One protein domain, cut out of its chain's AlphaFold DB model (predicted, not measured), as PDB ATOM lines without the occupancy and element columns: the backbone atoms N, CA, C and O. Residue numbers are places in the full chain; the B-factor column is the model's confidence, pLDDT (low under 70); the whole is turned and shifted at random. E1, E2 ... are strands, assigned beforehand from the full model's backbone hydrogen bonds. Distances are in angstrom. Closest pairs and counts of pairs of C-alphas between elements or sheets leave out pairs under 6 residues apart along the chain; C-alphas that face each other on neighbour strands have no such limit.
ATOM      1  N   GLU A  43      61.439 -13.185 -36.268       52.97
ATOM      2  CA  GLU A  43      60.006 -13.092 -36.252       52.97
ATOM      3  C   GLU A  43      59.508 -12.181 -37.391       52.97
ATOM      4  O   GLU A  43      59.253 -11.009 -37.194       52.97
ATOM      5  N   SER A  44      59.353 -12.738 -38.589       66.00
ATOM      6  CA  SER A  44      59.061 -12.065 -39.876       66.00
ATOM      7  C   SER A  44      57.795 -11.197 -40.036       66.00
ATOM      8  O   SER A  44      57.444 -10.829 -41.163       66.00
ATOM      9  N   LEU A  45      57.075 -10.882 -38.964       83.75
ATOM     10  CA  LEU A  45      56.043  -9.852 -39.035       83.75
ATOM     11  C   LEU A  45      56.641  -8.519 -38.617       83.75
ATOM     12  O   LEU A  45      57.341  -8.425 -37.615       83.75
ATOM     13  N   GLN A  46      56.308  -7.471 -39.353       89.12
ATOM     14  CA  GLN A  46      56.726  -6.121 -39.003       89.12
ATOM     15  C   GLN A  46      55.523  -5.188 -38.995       89.12
ATOM     16  O   GLN A  46      54.678  -5.246 -39.889       89.12
ATOM     17  N   ILE A  47      55.454  -4.305 -37.995       90.75
ATOM     18  CA  ILE A  47      54.499  -3.193 -37.976       90.75
ATOM     19  C   ILE A  47      55.154  -1.996 -38.671       90.75
ATOM     20  O   ILE A  47      55.948  -1.254 -38.082       90.75
ATOM     21  N   ILE A  48      54.789  -1.785 -39.932       91.81
ATOM     22  CA  ILE A  48      55.338  -0.711 -40.767       91.81
ATOM     23  C   ILE A  48      54.792   0.641 -40.330       91.81
ATOM     24  O   ILE A  48      55.543   1.601 -40.154       91.81
ATOM     25  N   SER A  49      53.498   0.717 -40.041       89.94
ATOM     26  CA  SER A  49      52.847   1.958 -39.642       89.94
ATOM     27  C   SER A  49      51.738   1.673 -38.641       89.94
ATOM     28  O   SER A  49      51.076   0.642 -38.730       89.94
ATOM     29  N   ALA A  50      51.551   2.559 -37.671       92.00
ATOM     30  CA  ALA A  50      50.437   2.483 -36.743       92.00
ATOM     31  C   ALA A  50      50.088   3.884 -36.233       92.00
ATOM     32  O   ALA A  50      50.957   4.754 -36.163       92.00
ATOM     33  N   GLY A  51      48.823   4.096 -35.884       88.94
ATOM     34  CA  GLY A  51      48.336   5.374 -35.378       88.94
ATOM     35  C   GLY A  51      47.032   5.226 -34.607       88.94
ATOM     36  O   GLY A  51      46.330   4.223 -34.757       88.94
ATOM     37  N   ILE A  52      46.749   6.217 -33.763       89.31
ATOM     38  CA  ILE A  52      45.526   6.331 -32.966       89.31
ATOM     39  C   ILE A  52      45.005   7.752 -33.135       89.31
ATOM     40  O   ILE A  52      45.759   8.708 -32.923       89.31
ATOM     41  N   TRP A  53      43.727   7.869 -33.475       86.94
ATOM     42  CA  TRP A  53      43.053   9.136 -33.696       86.94
ATOM     43  C   TRP A  53      41.659   9.185 -33.095       86.94
ATOM     44  O   TRP A  53      41.093   8.176 -32.673       86.94
ATOM     45  N   TYR A  54      41.119  10.397 -33.054       81.12
ATOM     46  CA  TYR A  54      39.752  10.688 -32.660       81.12
ATOM     47  C   TYR A  54      39.107  11.540 -33.722       81.12
ATOM     48  O   TYR A  54      39.638  12.597 -34.072       81.12
ATOM     49  N   ASN A  55      37.959  11.055 -34.178       77.06
ATOM     50  CA  ASN A  55      37.120  11.728 -35.133       77.06
ATOM     51  C   ASN A  55      35.945  12.381 -34.373       77.06
ATOM     52  O   ASN A  55      35.066  11.663 -33.880       77.06
ATOM     53  N   PRO A  56      35.901  13.722 -34.270       72.00
ATOM     54  CA  PRO A  56      34.844  14.441 -33.572       72.00
ATOM     55  C   PRO A  56      33.515  14.428 -34.336       72.00
ATOM     56  O   PRO A  56      32.469  14.582 -33.715       72.00
ATOM     57  N   PHE A  57      33.517  14.211 -35.658       72.25
ATOM     58  CA  PHE A  57      32.291  14.195 -36.468       72.25
ATOM     59  C   PHE A  57      31.413  12.978 -36.168       72.25
ATOM     60  O   PHE A  57      30.190  13.067 -36.224       72.25
ATOM     61  N   ILE A  58      32.046  11.860 -35.818       71.94
ATOM     62  CA  ILE A  58      31.385  10.598 -35.453       71.94
ATOM     63  C   ILE A  58      31.598  10.230 -33.981       71.94
ATOM     64  O   ILE A  58      31.234   9.137 -33.558       71.94
ATOM     65  N   ASN A  59      32.170  11.155 -33.198       75.06
ATOM     66  CA  ASN A  59      32.434  11.023 -31.766       75.06
ATOM     67  C   ASN A  59      33.041   9.656 -31.388       75.06
ATOM     68  O   ASN A  59      32.550   8.953 -30.503       75.06
ATOM     69  N   SER A  60      34.089   9.242 -32.105       78.88
ATOM     70  CA  SER A  60      34.686   7.918 -31.926       78.88
ATOM     71  C   SER A  60      36.195   7.934 -32.141       78.88
ATOM     72  O   SER A  60      36.743   8.740 -32.897       78.88
ATOM     73  N   SER A  61      36.880   7.035 -31.434       85.75
ATOM     74  CA  SER A  61      38.314   6.810 -31.572       85.75
ATOM     75  C   SER A  61      38.603   5.669 -32.539       85.75
ATOM     76  O   SER A  61      37.964   4.614 -32.507       85.75
ATOM     77  N   TYR A  62      39.652   5.830 -33.335       88.88
ATOM     78  CA  TYR A  62      40.090   4.831 -34.297       88.88
ATOM     79  C   TYR A  62      41.574   4.579 -34.158       88.88
ATOM     80  O   TYR A  62      42.351   5.475 -33.851       88.88
ATOM     81  N   SER A  63      41.976   3.346 -34.417       91.81
ATOM     82  CA  SER A  63      43.383   3.007 -34.565       91.81
ATOM     83  C   SER A  63      43.592   2.251 -35.854       91.81
ATOM     84  O   SER A  63      42.725   1.480 -36.257       91.81
ATOM     85  N   ALA A  64      44.748   2.441 -36.469       94.31
ATOM     86  CA  ALA A  64      45.124   1.728 -37.675       94.31
ATOM     87  C   ALA A  64      46.503   1.100 -37.517       94.31
ATOM     88  O   ALA A  64      47.368   1.638 -36.824       94.31
ATOM     89  N   ILE A  65      46.694  -0.046 -38.159       95.75
ATOM     90  CA  ILE A  65      47.921  -0.833 -38.129       95.75
ATOM     91  C   ILE A  65      48.170  -1.358 -39.541       95.75
ATOM     92  O   ILE A  65      47.310  -2.018 -40.118       95.75
ATOM     93  N   LEU A  66      49.352  -1.085 -40.080       96.06
ATOM     94  CA  LEU A  66      49.873  -1.706 -41.289       96.06
ATOM     95  C   LEU A  66      50.949  -2.706 -40.882       96.06
ATOM     96  O   LEU A  66      51.997  -2.321 -40.355       96.06
ATOM     97  N   LEU A  67      50.681  -3.980 -41.142       95.19
ATOM     98  CA  LEU A  67      51.621  -5.071 -40.935       95.19
ATOM     99  C   LEU A  67      52.077  -5.650 -42.270       95.19
ATOM    100  O   LEU A  67      51.298  -5.695 -43.220       95.19
ATOM    101  N   ILE A  68      53.299  -6.167 -42.317       94.31
ATOM    102  CA  ILE A  68      53.775  -7.026 -43.406       94.31
ATOM    103  C   ILE A  68      54.208  -8.375 -42.847       94.31
ATOM    104  O   ILE A  68      54.728  -8.440 -41.735       94.31
ATOM    105  N   ASN A  69      53.980  -9.438 -43.615       92.62
ATOM    106  CA  ASN A  69      54.512 -10.769 -43.356       92.62
ATOM    107  C   ASN A  69      55.539 -11.097 -44.439       92.62
ATOM    108  O   ASN A  69      55.171 -11.409 -45.568       92.62
ATOM    109  N   GLU A  70      56.821 -11.019 -44.104       88.69
ATOM    110  CA  GLU A  70      57.919 -11.254 -45.057       88.69
ATOM    111  C   GLU A  70      58.238 -12.748 -45.256       88.69
ATOM    112  O   GLU A  70      59.083 -13.108 -46.074       88.69
ATOM    113  N   LYS A  71      57.563 -13.641 -44.525       83.94
ATOM    114  CA  LYS A  71      57.815 -15.084 -44.541       83.94
ATOM    115  C   LYS A  71      56.896 -15.748 -45.545       83.94
ATOM    116  O   LYS A  71      55.796 -15.283 -45.801       83.94
ATOM    117  N   ASN A  72      57.279 -16.935 -46.001       83.69
ATOM    118  CA  ASN A  72      56.418 -17.800 -46.813       83.69
ATOM    119  C   ASN A  72      55.399 -18.608 -45.974       83.69
ATOM    120  O   ASN A  72      54.924 -19.661 -46.388       83.69
ATOM    121  N   THR A  73      55.113 -18.179 -44.743       87.69
ATOM    122  CA  THR A  73      54.261 -18.919 -43.803       87.69
ATOM    123  C   THR A  73      53.133 -18.043 -43.298       87.69
ATOM    124  O   THR A  73      53.360 -16.896 -42.918       87.69
ATOM    125  N   THR A  74      51.932 -18.608 -43.221       91.06
ATOM    126  CA  THR A  74      50.768 -17.925 -42.659       91.06
ATOM    127  C   THR A  74      50.920 -17.744 -41.151       91.06
ATOM    128  O   THR A  74      51.134 -18.710 -40.419       91.06
ATOM    129  N   ALA A  75      50.768 -16.509 -40.685       90.25
ATOM    130  CA  ALA A  75      50.626 -16.178 -39.277       90.25
ATOM    131  C   ALA A  75      49.146 -16.125 -38.871       90.25
ATOM    132  O   ALA A  75      48.257 -15.990 -39.708       90.25
ATOM    133  N   GLN A  76      48.873 -16.204 -37.572       93.12
ATOM    134  CA  GLN A  76      47.527 -16.062 -37.019       93.12
ATOM    135  C   GLN A  76      47.538 -14.937 -35.993       93.12
ATOM    136  O   GLN A  76      48.192 -15.054 -34.956       93.12
ATOM    137  N   ILE A  77      46.827 -13.851 -36.287       94.94
ATOM    138  CA  ILE A  77      46.644 -12.735 -35.363       94.94
ATOM    139  C   ILE A  77      45.571 -13.129 -34.351       94.94
ATOM    140  O   ILE A  77      44.399 -13.255 -34.707       94.94
ATOM    141  N   GLN A  78      45.975 -13.320 -33.097       94.06
ATOM    142  CA  GLN A  78      45.111 -13.857 -32.038       94.06
ATOM    143  C   GLN A  78      44.565 -12.787 -31.102       94.06
ATOM    144  O   GLN A  78      43.530 -12.967 -30.462       94.06
ATOM    145  N   LYS A  79      45.271 -11.663 -30.986       92.81
ATOM    146  CA  LYS A  79      44.854 -10.553 -30.136       92.81
ATOM    147  C   LYS A  79      45.520  -9.274 -30.603       92.81
ATOM    148  O   LYS A  79      46.686  -9.278 -30.990       92.81
ATOM    149  N   ILE A  80      44.793  -8.175 -30.494       94.19
ATOM    150  CA  ILE A  80      45.338  -6.830 -30.640       94.19
ATOM    151  C   ILE A  80      45.052  -6.098 -29.335       94.19
ATOM    152  O   ILE A  80      43.963  -6.228 -28.765       94.19
ATOM    153  N   THR A  81      46.037  -5.361 -28.834       90.50
ATOM    154  CA  THR A  81      45.842  -4.455 -27.705       90.50
ATOM    155  C   THR A  81      46.266  -3.051 -28.078       90.50
ATOM    156  O   THR A  81      47.295  -2.868 -28.731       90.50
ATOM    157  N   ILE A  82      45.501  -2.072 -27.617       89.19
ATOM    158  CA  ILE A  82      45.739  -0.649 -27.845       89.19
ATOM    159  C   ILE A  82      45.769   0.007 -26.470       89.19
ATOM    160  O   ILE A  82      44.848  -0.179 -25.676       89.19
ATOM    161  N   LYS A  83      46.871   0.691 -26.143       84.88
ATOM    162  CA  LYS A  83      47.104   1.263 -24.802       84.88
ATOM    163  C   LYS A  83      46.942   0.213 -23.680       84.88
ATOM    164  O   LYS A  83      46.396   0.484 -22.616       84.88
ATOM    165  N   GLY A  84      47.379  -1.020 -23.949       81.00
ATOM    166  CA  GLY A  84      47.296  -2.149 -23.014       81.00
ATOM    167  C   GLY A  84      45.913  -2.804 -22.878       81.00
ATOM    168  O   GLY A  84      45.802  -3.820 -22.195       81.00
ATOM    169  N   LEU A  85      44.874  -2.291 -23.543       85.38
ATOM    170  CA  LEU A  85      43.520  -2.850 -23.501       85.38
ATOM    171  C   LEU A  85      43.257  -3.739 -24.715       85.38
ATOM    172  O   LEU A  85      43.608  -3.385 -25.838       85.38
ATOM    173  N   ALA A  86      42.642  -4.903 -24.497       89.88
ATOM    174  CA  ALA A  86      42.274  -5.816 -25.575       89.88
ATOM    175  C   ALA A  86      41.115  -5.253 -26.405       89.88
ATOM    176  O   ALA A  86      40.104  -4.817 -25.855       89.88
ATOM    177  N   VAL A  87      41.257  -5.301 -27.730       92.88
ATOM    178  CA  VAL A  87      40.211  -4.846 -28.651       92.88
ATOM    179  C   VAL A  87      39.160  -5.939 -28.852       92.88
ATOM    180  O   VAL A  87      39.472  -7.130 -28.840       92.88
ATOM    181  N   ASN A  88      37.910  -5.539 -29.073       94.00
ATOM    182  CA  ASN A  88      36.849  -6.464 -29.463       94.00
ATOM    183  C   ASN A  88      36.941  -6.754 -30.971       94.00
ATOM    184  O   ASN A  88      37.022  -5.816 -31.759       94.00
ATOM    185  N   TRP A  89      36.875  -8.021 -31.393       95.75
ATOM    186  CA  TRP A  89      36.891  -8.393 -32.815       95.75
ATOM    187  C   TRP A  89      35.763  -7.752 -33.627       95.75
ATOM    188  O   TRP A  89      35.995  -7.363 -34.764       95.75
ATOM    189  N   ALA A  90      34.592  -7.523 -33.019       94.31
ATOM    190  CA  ALA A  90      33.490  -6.792 -33.652       94.31
ATOM    191  C   ALA A  90      33.848  -5.333 -34.004       94.31
ATOM    192  O   ALA A  90      33.145  -4.680 -34.777       94.31
ATOM    193  N   ASN A  91      34.940  -4.812 -33.448       94.50
ATOM    194  CA  ASN A  91      35.460  -3.491 -33.755       94.50
ATOM    195  C   ASN A  91      36.618  -3.504 -34.758       94.50
ATOM    196  O   ASN A  91      37.088  -2.437 -35.144       94.50
ATOM    197  N   VAL A  92      37.088  -4.676 -35.175       97.19
ATOM    198  CA  VAL A  92      38.236  -4.813 -36.067       97.19
ATOM    199  C   VAL A  92      37.748  -4.952 -37.505       97.19
ATOM    200  O   VAL A  92      36.931  -5.812 -37.814       97.19
ATOM    201  N   TYR A  93      38.289  -4.129 -38.390       97.88
ATOM    202  CA  TYR A  93      38.111  -4.189 -39.835       97.88
ATOM    203  C   TYR A  93      39.477  -4.377 -40.475       97.88
ATOM    204  O   TYR A  93      40.453  -3.783 -40.026       97.88
ATOM    205  N   TYR A  94      39.584  -5.207 -41.506       98.00
ATOM    206  CA  TYR A  94      40.876  -5.470 -42.126       98.00
ATOM    207  C   TYR A  94      40.789  -5.727 -43.622       98.00
ATOM    208  O   TYR A  94      39.781  -6.211 -44.137       98.00
ATOM    209  N   CYS A  95      41.889  -5.450 -44.311       97.38
ATOM    210  CA  CYS A  95      42.110  -5.795 -45.706       97.38
ATOM    211  C   CYS A  95      43.488  -6.440 -45.850       97.38
ATOM    212  O   CYS A  95      44.470  -5.989 -45.257       97.38
ATOM    213  N   LYS A  96      43.545  -7.521 -46.624       96.62
ATOM    214  CA  LYS A  96      44.794  -8.169 -47.022       96.62
ATOM    215  C   LYS A  96      45.162  -7.643 -48.393       96.62
ATOM    216  O   LYS A  96      44.313  -7.637 -49.280       96.62
ATOM    217  N   THR A  97      46.405  -7.230 -48.559       95.75
ATOM    218  CA  THR A  97      46.869  -6.617 -49.797       95.75
ATOM    219  C   THR A  97      48.326  -6.974 -50.087       95.75
ATOM    220  O   THR A  97      48.949  -7.729 -49.337       95.75
ATOM    221  N   GLU A  98      48.865  -6.479 -51.195       94.62
ATOM    222  CA  GLU A  98      50.267  -6.653 -51.558       94.62
ATOM    223  C   GLU A  98      51.172  -5.731 -50.736       94.62
ATOM    224  O   GLU A  98      50.825  -4.587 -50.425       94.62
ATOM    225  N   ILE A  99      52.365  -6.226 -50.403       92.69
ATOM    226  CA  ILE A  99      53.408  -5.403 -49.788       92.69
ATOM    227  C   ILE A  99      53.746  -4.248 -50.741       92.69
ATOM    228  O   ILE A  99      53.956  -4.454 -51.933       92.69
ATOM    229  N   GLY A 100      53.795  -3.029 -50.203       89.75
ATOM    230  CA  GLY A 100      54.116  -1.822 -50.965       89.75
ATOM    231  C   GLY A 100      52.922  -1.134 -51.631       89.75
ATOM    232  O   GLY A 100      53.104  -0.020 -52.112       89.75
ATOM    233  N   LEU A 101      51.713  -1.720 -51.617       92.06
ATOM    234  CA  LEU A 101      50.524  -1.021 -52.130       92.06
ATOM    235  C   LEU A 101      50.202   0.230 -51.299       92.06
ATOM    236  O   LEU A 101      49.830   1.261 -51.843       92.06
ATOM    237  N   VAL A 102      50.373   0.135 -49.980       90.31
ATOM    238  CA  VAL A 102      50.301   1.265 -49.048       90.31
ATOM    239  C   VAL A 102      51.539   1.254 -48.155       90.31
ATOM    240  O   VAL A 102      52.009   0.191 -47.748       90.31
ATOM    241  N   SER A 103      52.082   2.434 -47.858       88.00
ATOM    242  CA  SER A 103      53.311   2.598 -47.062       88.00
ATOM    243  C   SER A 103      53.064   3.194 -45.673       88.00
ATOM    244  O   SER A 103      53.918   3.110 -44.791       88.00
ATOM    245  N   LYS A 104      51.876   3.764 -45.454       88.69
ATOM    246  CA  LYS A 104      51.444   4.352 -44.185       88.69
ATOM    247  C   LYS A 104      49.977   4.045 -43.913       88.69
ATOM    248  O   LYS A 104      49.245   3.604 -44.796       88.69
ATOM    249  N   ILE A 105      49.569   4.292 -42.674       90.94
ATOM    250  CA  ILE A 105      48.160   4.401 -42.313       90.94
ATOM    251  C   ILE A 105      47.709   5.864 -42.326       90.94
ATOM    252  O   ILE A 105      48.517   6.775 -42.137       90.94
ATOM    253  N   SER A 106      46.410   6.066 -42.515       86.69
ATOM    254  CA  SER A 106      45.754   7.372 -42.447       86.69
ATOM    255  C   SER A 106      44.508   7.271 -41.570       86.69
ATOM    256  O   SER A 106      43.938   6.181 -41.449       86.69
ATOM    257  N   PRO A 107      44.073   8.364 -40.939       83.94
ATOM    258  CA  PRO A 107      42.806   8.363 -40.229       83.94
ATOM    259  C   PRO A 107      41.618   8.268 -41.212       83.94
ATOM    260  O   PRO A 107      41.811   8.343 -42.429       83.94
ATOM    261  N   ILE A 108      40.409   8.018 -40.699       81.12
ATOM    262  CA  ILE A 108      39.213   7.778 -41.520       81.12
ATOM    263  C   ILE A 108      38.165   8.869 -41.308       81.12
ATOM    264  O   ILE A 108      37.730   9.127 -40.189       81.12
ATOM    265  N   ALA A 109      37.674   9.427 -42.414       72.81
ATOM    266  CA  ALA A 109      36.636  10.453 -42.377       72.81
ATOM    267  C   ALA A 109      35.236   9.889 -42.060       72.81
ATOM    268  O   ALA A 109      34.417  10.582 -41.460       72.81
ATOM    269  N   ASN A 110      34.962   8.642 -42.459       79.31
ATOM    270  CA  ASN A 110      33.652   8.000 -42.341       79.31
ATOM    271  C   ASN A 110      33.683   6.839 -41.342       79.31
ATOM    272  O   ASN A 110      34.686   6.133 -41.223       79.31
ATOM    273  N   GLU A 111      32.557   6.594 -40.673       81.44
ATOM    274  CA  GLU A 111      32.424   5.476 -39.741       81.44
ATOM    275  C   GLU A 111      32.498   4.114 -40.457       81.44
ATOM    276  O   GLU A 111      31.834   3.876 -41.469       81.44
ATOM    277  N   LEU A 112      33.265   3.180 -39.882       86.69
ATOM    278  CA  LEU A 112      33.284   1.778 -40.310       86.69
ATOM    279  C   LEU A 112      32.014   1.072 -39.826       86.69
ATOM    280  O   LEU A 112      31.861   0.771 -38.637       86.69
ATOM    281  N   THR A 113      31.110   0.797 -40.761       84.94
ATOM    282  CA  THR A 113      29.804   0.188 -40.496       84.94
ATOM    283  C   THR A 113      29.590  -1.065 -41.343       84.94
ATOM    284  O   THR A 113      30.217  -1.263 -42.384       84.94
ATOM    285  N   GLY A 114      28.709  -1.952 -40.875       89.19
ATOM    286  CA  GLY A 114      28.380  -3.196 -41.574       89.19
ATOM    287  C   GLY A 114      29.521  -4.220 -41.607       89.19
ATOM    288  O   GLY A 114      30.467  -4.156 -40.820       89.19
ATOM    289  N   THR A 115      29.407  -5.194 -42.512       93.25
ATOM    290  CA  THR A 115      30.378  -6.288 -42.690       93.25
ATOM    291  C   THR A 115      31.549  -5.915 -43.600       93.25
ATOM    292  O   THR A 115      32.592  -6.568 -43.541       93.25
ATOM    293  N   THR A 116      31.403  -4.868 -44.416       94.06
ATOM    294  CA  THR A 116      32.439  -4.326 -45.302       94.06
ATOM    295  C   THR A 116      32.387  -2.805 -45.330       94.06
ATOM    296  O   THR A 116      31.304  -2.231 -45.267       94.06
ATOM    297  N   SER A 117      33.537  -2.152 -45.482       91.69
ATOM    298  CA  SER A 117      33.632  -0.694 -45.625       91.69
ATOM    299  C   SER A 117      34.775  -0.335 -46.566       91.69
ATOM    300  O   SER A 117      35.825  -0.973 -46.530       91.69
ATOM    301  N   GLU A 118      34.589   0.683 -47.397       90.94
ATOM    302  CA  GLU A 118      35.651   1.204 -48.258       90.94
ATOM    303  C   GLU A 118      36.372   2.362 -47.574       90.94
ATOM    304  O   GLU A 118      35.750   3.215 -46.940       90.94
ATOM    305  N   ILE A 119      37.693   2.378 -47.709       88.31
ATOM    306  CA  ILE A 119      38.552   3.477 -47.272       88.31
ATOM    307  C   ILE A 119      39.505   3.848 -48.404       88.31
ATOM    308  O   ILE A 119      39.802   3.014 -49.260       88.31
ATOM    309  N   SER A 120      40.044   5.063 -48.365       88.31
ATOM    310  CA  SER A 120      41.085   5.503 -49.293       88.31
ATOM    311  C   SER A 120      42.333   5.927 -48.522       88.31
ATOM    312  O   SER A 120      42.249   6.710 -47.577       88.31
ATOM    313  N   ILE A 121      43.491   5.404 -48.924       85.69
ATOM    314  CA  ILE A 121      44.811   5.764 -48.391       85.69
ATOM    315  C   ILE A 121      45.683   6.157 -49.583       85.69
ATOM    316  O   ILE A 121      45.951   5.305 -50.422       85.69
ATOM    317  N   ASP A 122      46.110   7.422 -49.664       78.31
ATOM    318  CA  ASP A 122      46.931   7.959 -50.768       78.31
ATOM    319  C   ASP A 122      46.423   7.531 -52.163       78.31
ATOM    320  O   ASP A 122      47.144   6.903 -52.936       78.31
ATOM    321  N   ASP A 123      45.150   7.812 -52.454       82.31
ATOM    322  CA  ASP A 123      44.454   7.461 -53.707       82.31
ATOM    323  C   ASP A 123      44.266   5.954 -53.983       82.31
ATOM    324  O   ASP A 123      43.660   5.572 -54.986       82.31
ATOM    325  N   VAL A 124      44.697   5.075 -53.072       87.81
ATOM    326  CA  VAL A 124      44.386   3.641 -53.111       87.81
ATOM    327  C   VAL A 124      43.103   3.372 -52.335       87.81
ATOM    328  O   VAL A 124      43.053   3.545 -51.116       87.81
ATOM    329  N   THR A 125      42.076   2.877 -53.024       92.25
ATOM    330  CA  THR A 125      40.846   2.402 -52.378       92.25
ATOM    331  C   THR A 125      41.008   0.959 -51.908       92.25
ATOM    332  O   THR A 125      41.331   0.066 -52.691       92.25
ATOM    333  N   LEU A 126      40.757   0.726 -50.621       93.94
ATOM    334  CA  LEU A 126      40.769  -0.591 -49.994       93.94
ATOM    335  C   LEU A 126      39.375  -0.931 -49.474       93.94
ATOM    336  O   LEU A 126      38.762  -0.150 -48.748       93.94
ATOM    337  N   THR A 127      38.913  -2.143 -49.766       95.75
ATOM    338  CA  THR A 127      37.705  -2.698 -49.152       95.75
ATOM    339  C   THR A 127      38.098  -3.485 -47.906       95.75
ATOM    340  O   THR A 127      38.710  -4.556 -47.983       95.75
ATOM    341  N   LEU A 128      37.757  -2.949 -46.739       97.06
ATOM    342  CA  LEU A 128      37.906  -3.627 -45.460       97.06
ATOM    343  C   LEU A 128      36.731  -4.579 -45.229       97.06
ATOM    344  O   LEU A 128      35.591  -4.267 -45.570       97.06
ATOM    345  N   LYS A 129      36.991  -5.705 -44.563       97.44
ATOM    346  CA  LYS A 129      35.965  -6.588 -43.994       97.44
ATOM    347  C   LYS A 129      36.034  -6.600 -42.475       97.44
ATOM    348  O   LYS A 129      37.125  -6.589 -41.904       97.44
ATOM    349  N   GLN A 130      34.879  -6.668 -41.825       97.81
ATOM    350  CA  GLN A 130      34.799  -6.824 -40.377       97.81
ATOM    351  C   GLN A 130      35.340  -8.201 -39.968       97.81
ATOM    352  O   GLN A 130      35.023  -9.227 -40.579       97.81
ATOM    353  N   ALA A 131      36.172  -8.235 -38.933       97.25
ATOM    354  CA  ALA A 131      36.633  -9.470 -38.332       97.25
ATOM    355  C   ALA A 131      35.535 -10.080 -37.456       97.25
ATOM    356  O   ALA A 131      34.826  -9.396 -36.722       97.25
ATOM    357  N   THR A 132      35.432 -11.402 -37.497       95.19
ATOM    358  CA  THR A 132      34.568 -12.190 -36.606       95.19
ATOM    359  C   THR A 132      35.375 -12.971 -35.568       95.19
ATOM    360  O   THR A 132      34.810 -13.685 -34.744       95.19
ATOM    361  N   GLY A 133      36.702 -12.828 -35.595       95.62
ATOM    362  CA  GLY A 133      37.652 -13.550 -34.766       95.62
ATOM    363  C   GLY A 133      39.077 -13.346 -35.270       95.62
ATOM    364  O   GLY A 133      39.378 -12.353 -35.933       95.62
ATOM    365  N   GLU A 134      39.935 -14.313 -34.964       95.75
ATOM    366  CA  GLU A 134      41.348 -14.306 -35.336       95.75
ATOM    367  C   GLU A 134      41.561 -14.180 -36.851       95.75
ATOM    368  O   GLU A 134      40.800 -14.714 -37.662       95.75
ATOM    369  N   ILE A 135      42.632 -13.490 -37.241       96.44
ATOM    370  CA  ILE A 135      42.931 -13.208 -38.648       96.44
ATOM    371  C   ILE A 135      44.088 -14.094 -39.095       96.44
ATOM    372  O   ILE A 135      45.208 -13.965 -38.603       96.44
ATOM    373  N   LEU A 136      43.836 -14.970 -40.068       95.38
ATOM    374  CA  LEU A 136      44.905 -15.641 -40.806       95.38
ATOM    375  C   LEU A 136      45.594 -14.616 -41.704       95.38
ATOM    376  O   LEU A 136      44.909 -13.944 -42.470       95.38
ATOM    377  N   PHE A 137      46.912 -14.505 -41.629       94.06
ATOM    378  CA  PHE A 137      47.712 -13.544 -42.375       94.06
ATOM    379  C   PHE A 137      48.766 -14.280 -43.198       94.06
ATOM    380  O   PHE A 137      49.771 -14.750 -42.664       94.06
ATOM    381  N   GLU A 138      48.496 -14.435 -44.492       93.44
ATOM    382  CA  GLU A 138      49.345 -15.175 -45.421       93.44
ATOM    383  C   GLU A 138      50.748 -14.571 -45.532       93.44
ATOM    384  O   GLU A 138      50.976 -13.393 -45.248       93.44
ATOM    385  N   GLY A 139      51.689 -15.411 -45.955       92.06
ATOM    386  CA  GLY A 139      53.043 -14.989 -46.274       92.06
ATOM    387  C   GLY A 139      53.120 -14.048 -47.477       92.06
ATOM    388  O   GLY A 139      52.284 -14.125 -48.376       92.06
ATOM    389  N   PHE A 140      54.131 -13.179 -47.497       92.19
ATOM    390  CA  PHE A 140      54.377 -12.165 -48.535       92.19
ATOM    391  C   PHE A 140      53.199 -11.218 -48.802       92.19
ATOM    392  O   PHE A 140      53.008 -10.740 -49.921       92.19
ATOM    393  N   LYS A 141      52.396 -10.938 -47.775       94.88
ATOM    394  CA  LYS A 141      51.269 -10.003 -47.848       94.88
ATOM    395  C   LYS A 141      51.431  -8.866 -46.856       94.88
ATOM    396  O   LYS A 141      52.156  -8.968 -45.867       94.88
ATOM    397  N   ALA A 142      50.703  -7.791 -47.122       95.81
ATOM    398  CA  ALA A 142      50.419  -6.736 -46.169       95.81
ATOM    399  C   ALA A 142      49.016  -6.921 -45.575       95.81
ATOM    400  O   ALA A 142      48.090  -7.404 -46.234       95.81
ATOM    401  N   LEU A 143      48.858  -6.521 -44.319       97.38
ATOM    402  CA  LEU A 143      47.595  -6.513 -43.599       97.38
ATOM    403  C   LEU A 143      47.347  -5.100 -43.080       97.38
ATOM    404  O   LEU A 143      48.086  -4.600 -42.232       97.38
ATOM    405  N   VAL A 144      46.289  -4.478 -43.587       97.75
ATOM    406  CA  VAL A 144      45.764  -3.209 -43.085       97.75
ATOM    407  C   VAL A 144      44.663  -3.535 -42.093       97.75
ATOM    408  O   VAL A 144      43.711  -4.231 -42.442       97.75
ATOM    409  N   VAL A 145      44.786  -3.047 -40.864       97.56
ATOM    410  CA  VAL A 145      43.812  -3.244 -39.790       97.56
ATOM    411  C   VAL A 145      43.359  -1.891 -39.276       97.56
ATOM    412  O   VAL A 145      44.195  -1.073 -38.914       97.56
ATOM    413  N   TYR A 146      42.051  -1.689 -39.186       95.81
ATOM    414  CA  TYR A 146      41.420  -0.585 -38.476       95.81
ATOM    415  C   TYR A 146      40.631  -1.118 -37.284       95.81
ATOM    416  O   TYR A 146      39.991  -2.165 -37.360       95.81
ATOM    417  N   VAL A 147      40.661  -0.389 -36.175       94.38
ATOM    418  CA  VAL A 147      39.923  -0.710 -34.954       94.38
ATOM    419  C   VAL A 147      39.055   0.484 -34.584       94.38
ATOM    420  O   VAL A 147      39.593   1.545 -34.276       94.38
ATOM    421  N   LYS A 148      37.727   0.318 -34.598       90.75
ATOM    422  CA  LYS A 148      36.776   1.328 -34.101       90.75
ATOM    423  C   LYS A 148      36.680   1.308 -32.581       90.75
ATOM    424  O   LYS A 148      36.907   0.268 -31.961       90.75
ATOM    425  N   ASN A 149      36.291   2.430 -31.979       86.75
ATOM    426  CA  ASN A 149      36.209   2.581 -30.522       86.75
ATOM    427  C   ASN A 149      37.468   2.028 -29.833       86.75
ATOM    428  O   ASN A 149      37.394   1.264 -28.871       86.75
ATOM    429  N   SER A 150      38.625   2.325 -30.430       82.75
ATOM    430  CA  SER A 150      39.902   1.693 -30.086       82.75
ATOM    431  C   SER A 150      40.372   2.007 -28.667       82.75
ATOM    432  O   SER A 150      41.092   1.216 -28.060       82.75
ATOM    433  N   ILE A 151      39.928   3.143 -28.136       78.88
ATOM    434  CA  ILE A 151      40.118   3.580 -26.759       78.88
ATOM    435  C   ILE A 151      38.849   4.268 -26.255       78.88
ATOM    436  O   ILE A 151      38.108   4.875 -27.033       78.88
ATOM    437  N   SER A 152      38.619   4.205 -24.944       75.56
ATOM    438  CA  SER A 152      37.616   5.056 -24.310       75.56
ATOM    439  C   SER A 152      38.077   6.504 -24.398       75.56
ATOM    440  O   SER A 152      39.215   6.816 -24.041       75.56
ATOM    441  N   ILE A 153      37.188   7.360 -24.874       66.69
ATOM    442  CA  ILE A 153      37.360   8.804 -24.896       66.69
ATOM    443  C   ILE A 153      36.339   9.389 -23.927       66.69
ATOM    444  O   ILE A 153      35.159   9.044 -23.983       66.69
ATOM    445  N   ASP A 154      36.795  10.240 -23.016       61.59
ATOM    446  CA  ASP A 154      35.876  11.135 -22.325       61.59
ATOM    447  C   ASP A 154      35.544  12.274 -23.297       61.59
ATOM    448  O   ASP A 154      36.372  12.634 -24.133       61.59
ATOM    449  N   ALA A 155      34.310  12.777 -23.236       50.53
ATOM    450  CA  ALA A 155      33.569  13.400 -24.340       50.53
ATOM    451  C   ALA A 155      34.176  14.637 -25.045       50.53
ATOM    452  O   ALA A 155      33.473  15.247 -25.848       50.53
ATOM    453  N   GLN A 156      35.416  15.052 -24.776       51.06
ATOM    454  CA  GLN A 156      35.965  16.283 -25.346       51.06
ATOM    455  C   GLN A 156      37.403  16.249 -25.854       51.06
ATOM    456  O   GLN A 156      37.712  17.142 -26.627       51.06
ATOM    457  N   GLU A 157      38.257  15.266 -25.557       56.50
ATOM    458  CA  GLU A 157      39.638  15.313 -26.067       56.50
ATOM    459  C   GLU A 157      40.330  13.944 -26.033       56.50
ATOM    460  O   GLU A 157      40.234  13.194 -25.058       56.50
ATOM    461  N   LEU A 158      41.092  13.627 -27.087       64.50
ATOM    462  CA  LEU A 158      42.169  12.656 -26.932       64.50
ATOM    463  C   LEU A 158      43.283  13.312 -26.130       64.50
ATOM    464  O   LEU A 158      43.777  14.349 -26.574       64.50
ATOM    465  N   PRO A 159      43.754  12.702 -25.030       62.16
ATOM    466  CA  PRO A 159      44.990  13.161 -24.427       62.16
ATOM    467  C   PRO A 159      46.111  12.981 -25.456       62.16
ATOM    468  O   PRO A 159      46.364  11.862 -25.916       62.16
ATOM    469  N   GLU A 160      46.759  14.082 -25.835       64.50
ATOM    470  CA  GLU A 160      48.005  14.025 -26.591       64.50
ATOM    471  C   GLU A 160      49.020  13.194 -25.802       64.50
ATOM    472  O   GLU A 160      49.156  13.321 -24.582       64.50
ATOM    473  N   GLY A 161      49.723  12.294 -26.485       67.69
ATOM    474  CA  GLY A 161      50.689  11.431 -25.823       67.69
ATOM    475  C   GLY A 161      51.085  10.220 -26.646       67.69
ATOM    476  O   GLY A 161      50.595   9.996 -27.752       67.69
ATOM    477  N   ASN A 162      51.988   9.425 -26.084       76.12
ATOM    478  CA  ASN A 162      52.401   8.164 -26.680       76.12
ATOM    479  C   ASN A 162      51.550   7.018 -26.132       76.12
ATOM    480  O   ASN A 162      51.222   6.959 -24.947       76.12
ATOM    481  N   ALA A 163      51.221   6.084 -27.008       81.69
ATOM    482  CA  ALA A 163      50.565   4.836 -26.680       81.69
ATOM    483  C   ALA A 163      51.283   3.684 -27.375       81.69
ATOM    484  O   ALA A 163      52.080   3.876 -28.292       81.69
ATOM    485  N   THR A 164      50.975   2.468 -26.948       81.19
ATOM    486  CA  THR A 164      51.511   1.261 -27.569       81.19
ATOM    487  C   THR A 164      50.388   0.503 -28.251       81.19
ATOM    488  O   THR A 164      49.339   0.239 -27.652       81.19
ATOM    489  N   VAL A 165      50.635   0.121 -29.497       84.75
ATOM    490  CA  VAL A 165      49.854  -0.889 -30.204       84.75
ATOM    491  C   VAL A 165      50.637  -2.188 -30.150       84.75
ATOM    492  O   VAL A 165      51.828  -2.194 -30.457       84.75
ATOM    493  N   VAL A 166      49.980  -3.281 -29.761       86.44
ATOM    494  CA  VAL A 166      50.591  -4.614 -29.711       86.44
ATOM    495  C   VAL A 166      49.721  -5.608 -30.462       86.44
ATOM    496  O   VAL A 166      48.515  -5.700 -30.224       86.44
ATOM    497  N   VAL A 167      50.345  -6.378 -31.345       90.38
ATOM    498  CA  VAL A 167      49.724  -7.445 -32.125       90.38
ATOM    499  C   VAL A 167      50.327  -8.772 -31.693       90.38
ATOM    500  O   VAL A 167      51.531  -8.988 -31.805       90.38
ATOM    501  N   PHE A 168      49.483  -9.662 -31.184       88.12
ATOM    502  CA  PHE A 168      49.880 -10.974 -30.694       88.12
ATOM    503  C   PHE A 168      49.605 -12.035 -31.753       88.12
ATOM    504  O   PHE A 168      48.491 -12.139 -32.281       88.12
ATOM    505  N   ILE A 169      50.610 -12.868 -31.985       86.94
ATOM    506  CA  ILE A 169      50.493 -14.145 -32.680       86.94
ATOM    507  C   ILE A 169      50.694 -15.289 -31.682       86.94
ATOM    508  O   ILE A 169      51.039 -15.065 -30.525       86.94
ATOM    509  N   GLN A 170      50.513 -16.532 -32.130       77.62
ATOM    510  CA  GLN A 170      50.478 -17.712 -31.258       77.62
ATOM    511  C   GLN A 170      51.645 -17.850 -30.265       77.62
ATOM    512  O   GLN A 170      51.457 -18.397 -29.179       77.62
ATOM    513  N   LYS A 171      52.850 -17.403 -30.628       74.25
ATOM    514  CA  LYS A 171      54.037 -17.521 -29.766       74.25
ATOM    515  C   LYS A 171      54.689 -16.188 -29.415       74.25
ATOM    516  O   LYS A 171      55.483 -16.168 -28.483       74.25
ATOM    517  N   ASN A 172      54.320 -15.102 -30.099       77.62
ATOM    518  CA  ASN A 172      55.069 -13.849 -30.068       77.62
ATOM    519  C   ASN A 172      54.168 -12.609 -30.106       77.62
ATOM    520  O   ASN A 172      52.970 -12.702 -30.387       77.62
ATOM    521  N   ALA A 173      54.749 -11.440 -29.843       83.62
ATOM    522  CA  ALA A 173      54.047 -10.166 -29.860       83.62
ATOM    523  C   ALA A 173      54.902  -9.076 -30.508       83.62
ATOM    524  O   ALA A 173      56.062  -8.891 -30.150       83.62
ATOM    525  N   TYR A 174      54.287  -8.316 -31.405       85.06
ATOM    526  CA  TYR A 174      54.903  -7.194 -32.102       85.06
ATOM    527  C   TYR A 174      54.306  -5.911 -31.577       85.06
ATOM    528  O   TYR A 174      53.084  -5.805 -31.476       85.06
ATOM    529  N   PHE A 175      55.145  -4.936 -31.250       86.31
ATOM    530  CA  PHE A 175      54.685  -3.671 -30.707       86.31
ATOM    531  C   PHE A 175      55.259  -2.490 -31.474       86.31
ATOM    532  O   PHE A 175      56.333  -2.565 -32.068       86.31
ATOM    533  N   LYS A 176      54.518  -1.386 -31.447       83.50
ATOM    534  CA  LYS A 176      54.967  -0.094 -31.949       83.50
ATOM    535  C   LYS A 176      54.463   0.996 -31.020       83.50
ATOM    536  O   LYS A 176      53.284   1.008 -30.657       83.50
ATOM    537  N   GLU A 177      55.363   1.888 -30.628       81.50
ATOM    538  CA  GLU A 177      54.976   3.137 -29.985       81.50
ATOM    539  C   GLU A 177      54.410   4.082 -31.040       81.50
ATOM    540  O   GLU A 177      54.961   4.234 -32.132       81.50
ATOM    541  N   VAL A 178      53.271   4.676 -30.719       82.50
ATOM    542  CA  VAL A 178      52.530   5.565 -31.601       82.50
ATOM    543  C   VAL A 178      52.170   6.821 -30.838       82.50
ATOM    544  O   VAL A 178      51.757   6.764 -29.681       82.50
ATOM    545  N   THR A 179      52.294   7.963 -31.497       75.81
ATOM    546  CA  THR A 179      51.756   9.210 -30.966       75.81
ATOM    547  C   THR A 179      50.267   9.260 -31.275       75.81
ATOM    548  O   THR A 179      49.859   9.147 -32.432       75.81
ATOM    549  N   MET A 180      49.463   9.413 -30.230       81.00
ATOM    550  CA  MET A 180      48.043   9.701 -30.333       81.00
ATOM    551  C   MET A 180      47.888  11.123 -30.855       81.00
ATOM    552  O   MET A 180      48.478  12.053 -30.302       81.00
ATOM    553  N   LYS A 181      47.115  11.287 -31.925       72.06
ATOM    554  CA  LYS A 181      46.839  12.598 -32.507       72.06
ATOM    555  C   LYS A 181      45.332  12.783 -32.586       72.06
ATOM    556  O   LYS A 181      44.668  11.877 -33.085       72.06
ATOM    557  N   PRO A 182      44.758  13.913 -32.157       65.81
ATOM    558  CA  PRO A 182      43.425  14.249 -32.638       65.81
ATOM    559  C   PRO A 182      43.479  14.241 -34.178       65.81
ATOM    560  O   PRO A 182      44.404  14.804 -34.764       65.81
ATOM    561  N   GLU A 183      42.548  13.542 -34.842       62.41
ATOM    562  CA  GLU A 183      42.471  13.547 -36.320       62.41
ATOM    563  C   GLU A 183      42.325  14.980 -36.840       62.41
ATOM    564  O   GLU A 183      42.810  15.328 -37.913       62.41
TER     565      GLU A 183
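Overview. This is residues 43 to 183 of the 290 residues of an uncharacterized protein of Candidatus Bathyarchaeota archaeon (UniProt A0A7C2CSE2). One long sheet of ten strands folds back on itself into two leaves that face each other, with E1 as the hinge; E5, E6, E4, E8 and E2 make one leaf, and E10, E9, E3 and E7 the other. At its far edge the first leaf ends in the hairpin E5 and E6, which joins E4 through the last residues of E6. The printed part has 141 residues, no named helix and ten named strands, E1 to E10 along the chain, and its class is all strand. The mixed sheet runs E5 E6 E4 E8 E2 E1 E10 E9 E3 E7 and is strongly twisted. The whole is compact, with a radius of gyration of the C-alphas of 14.1 A, and only just elongated, spanning 45 by 30 by 26 A.

Along the chain. Find C-alpha 45 at (56.043, -9.852, -39.035); from there E1, residues 45 to 55, runs 29.0 A and bends by 53 degrees at residue 48. E2, residues 60 to 69, runs 29.5 A. Next come E3, residues 75 to 82, which bends by 59 degrees at residue 78, and E4, residues 92 to 98. Look for E5 at residues 116 to 121, E6 at 124 to 130, E7 at 135 to 137 and E8 at 141 to 148, the last 23.0 A long. E9, residues 161 to 169, spans 26.5 A, and E10, residues 173 to 182, spans 26.8 A to C-alpha 182 at (43.425, 14.249, -32.638).

Arrangement. Begin at the hairpin E1 and E2, antiparallel at 168 degrees, where N 53 and O 62 are 2.8 A apart. E8 is antiparallel to E2, with N 65 and O 145 at 2.8 A, and E4 to E8, with N 95 and O 144 at 2.9 A. E6 is antiparallel to E4 at 136 degrees, with N 94 and O 129 at 2.8 A, and edge strand E5 is antiparallel to E6 in a hairpin, with N 119 and O 126 at 2.9 A. On the other side of E1, E10 is parallel at 27 degrees, with N 181 and O 52 at 3.1 A. E9 forms a hairpin with E10, N 165 and O 176 being 3.0 A apart. E3 pairs with E9 through N 81 and O 166, 2.9 A, and with edge strand E7 through N 77 and O 135, 2.8 A. Between the leaves, the closest C-alphas of E7 and E8 are those of Phe 137 and Leu 143, 7.1 A apart.

Size, cuts and confidence. The C-alphas of Asn 72 and Gln 156, the two farthest apart, are 45.2 A from each other. The printed part has no cut. The links E4 to E5, residues 99 to 115, and E8 to E9, residues 149 to 160, are long. Mean pLDDT of the printed part is 86.0; residues 43 to 44, 153 to 161 and 182 to 183 are under 70.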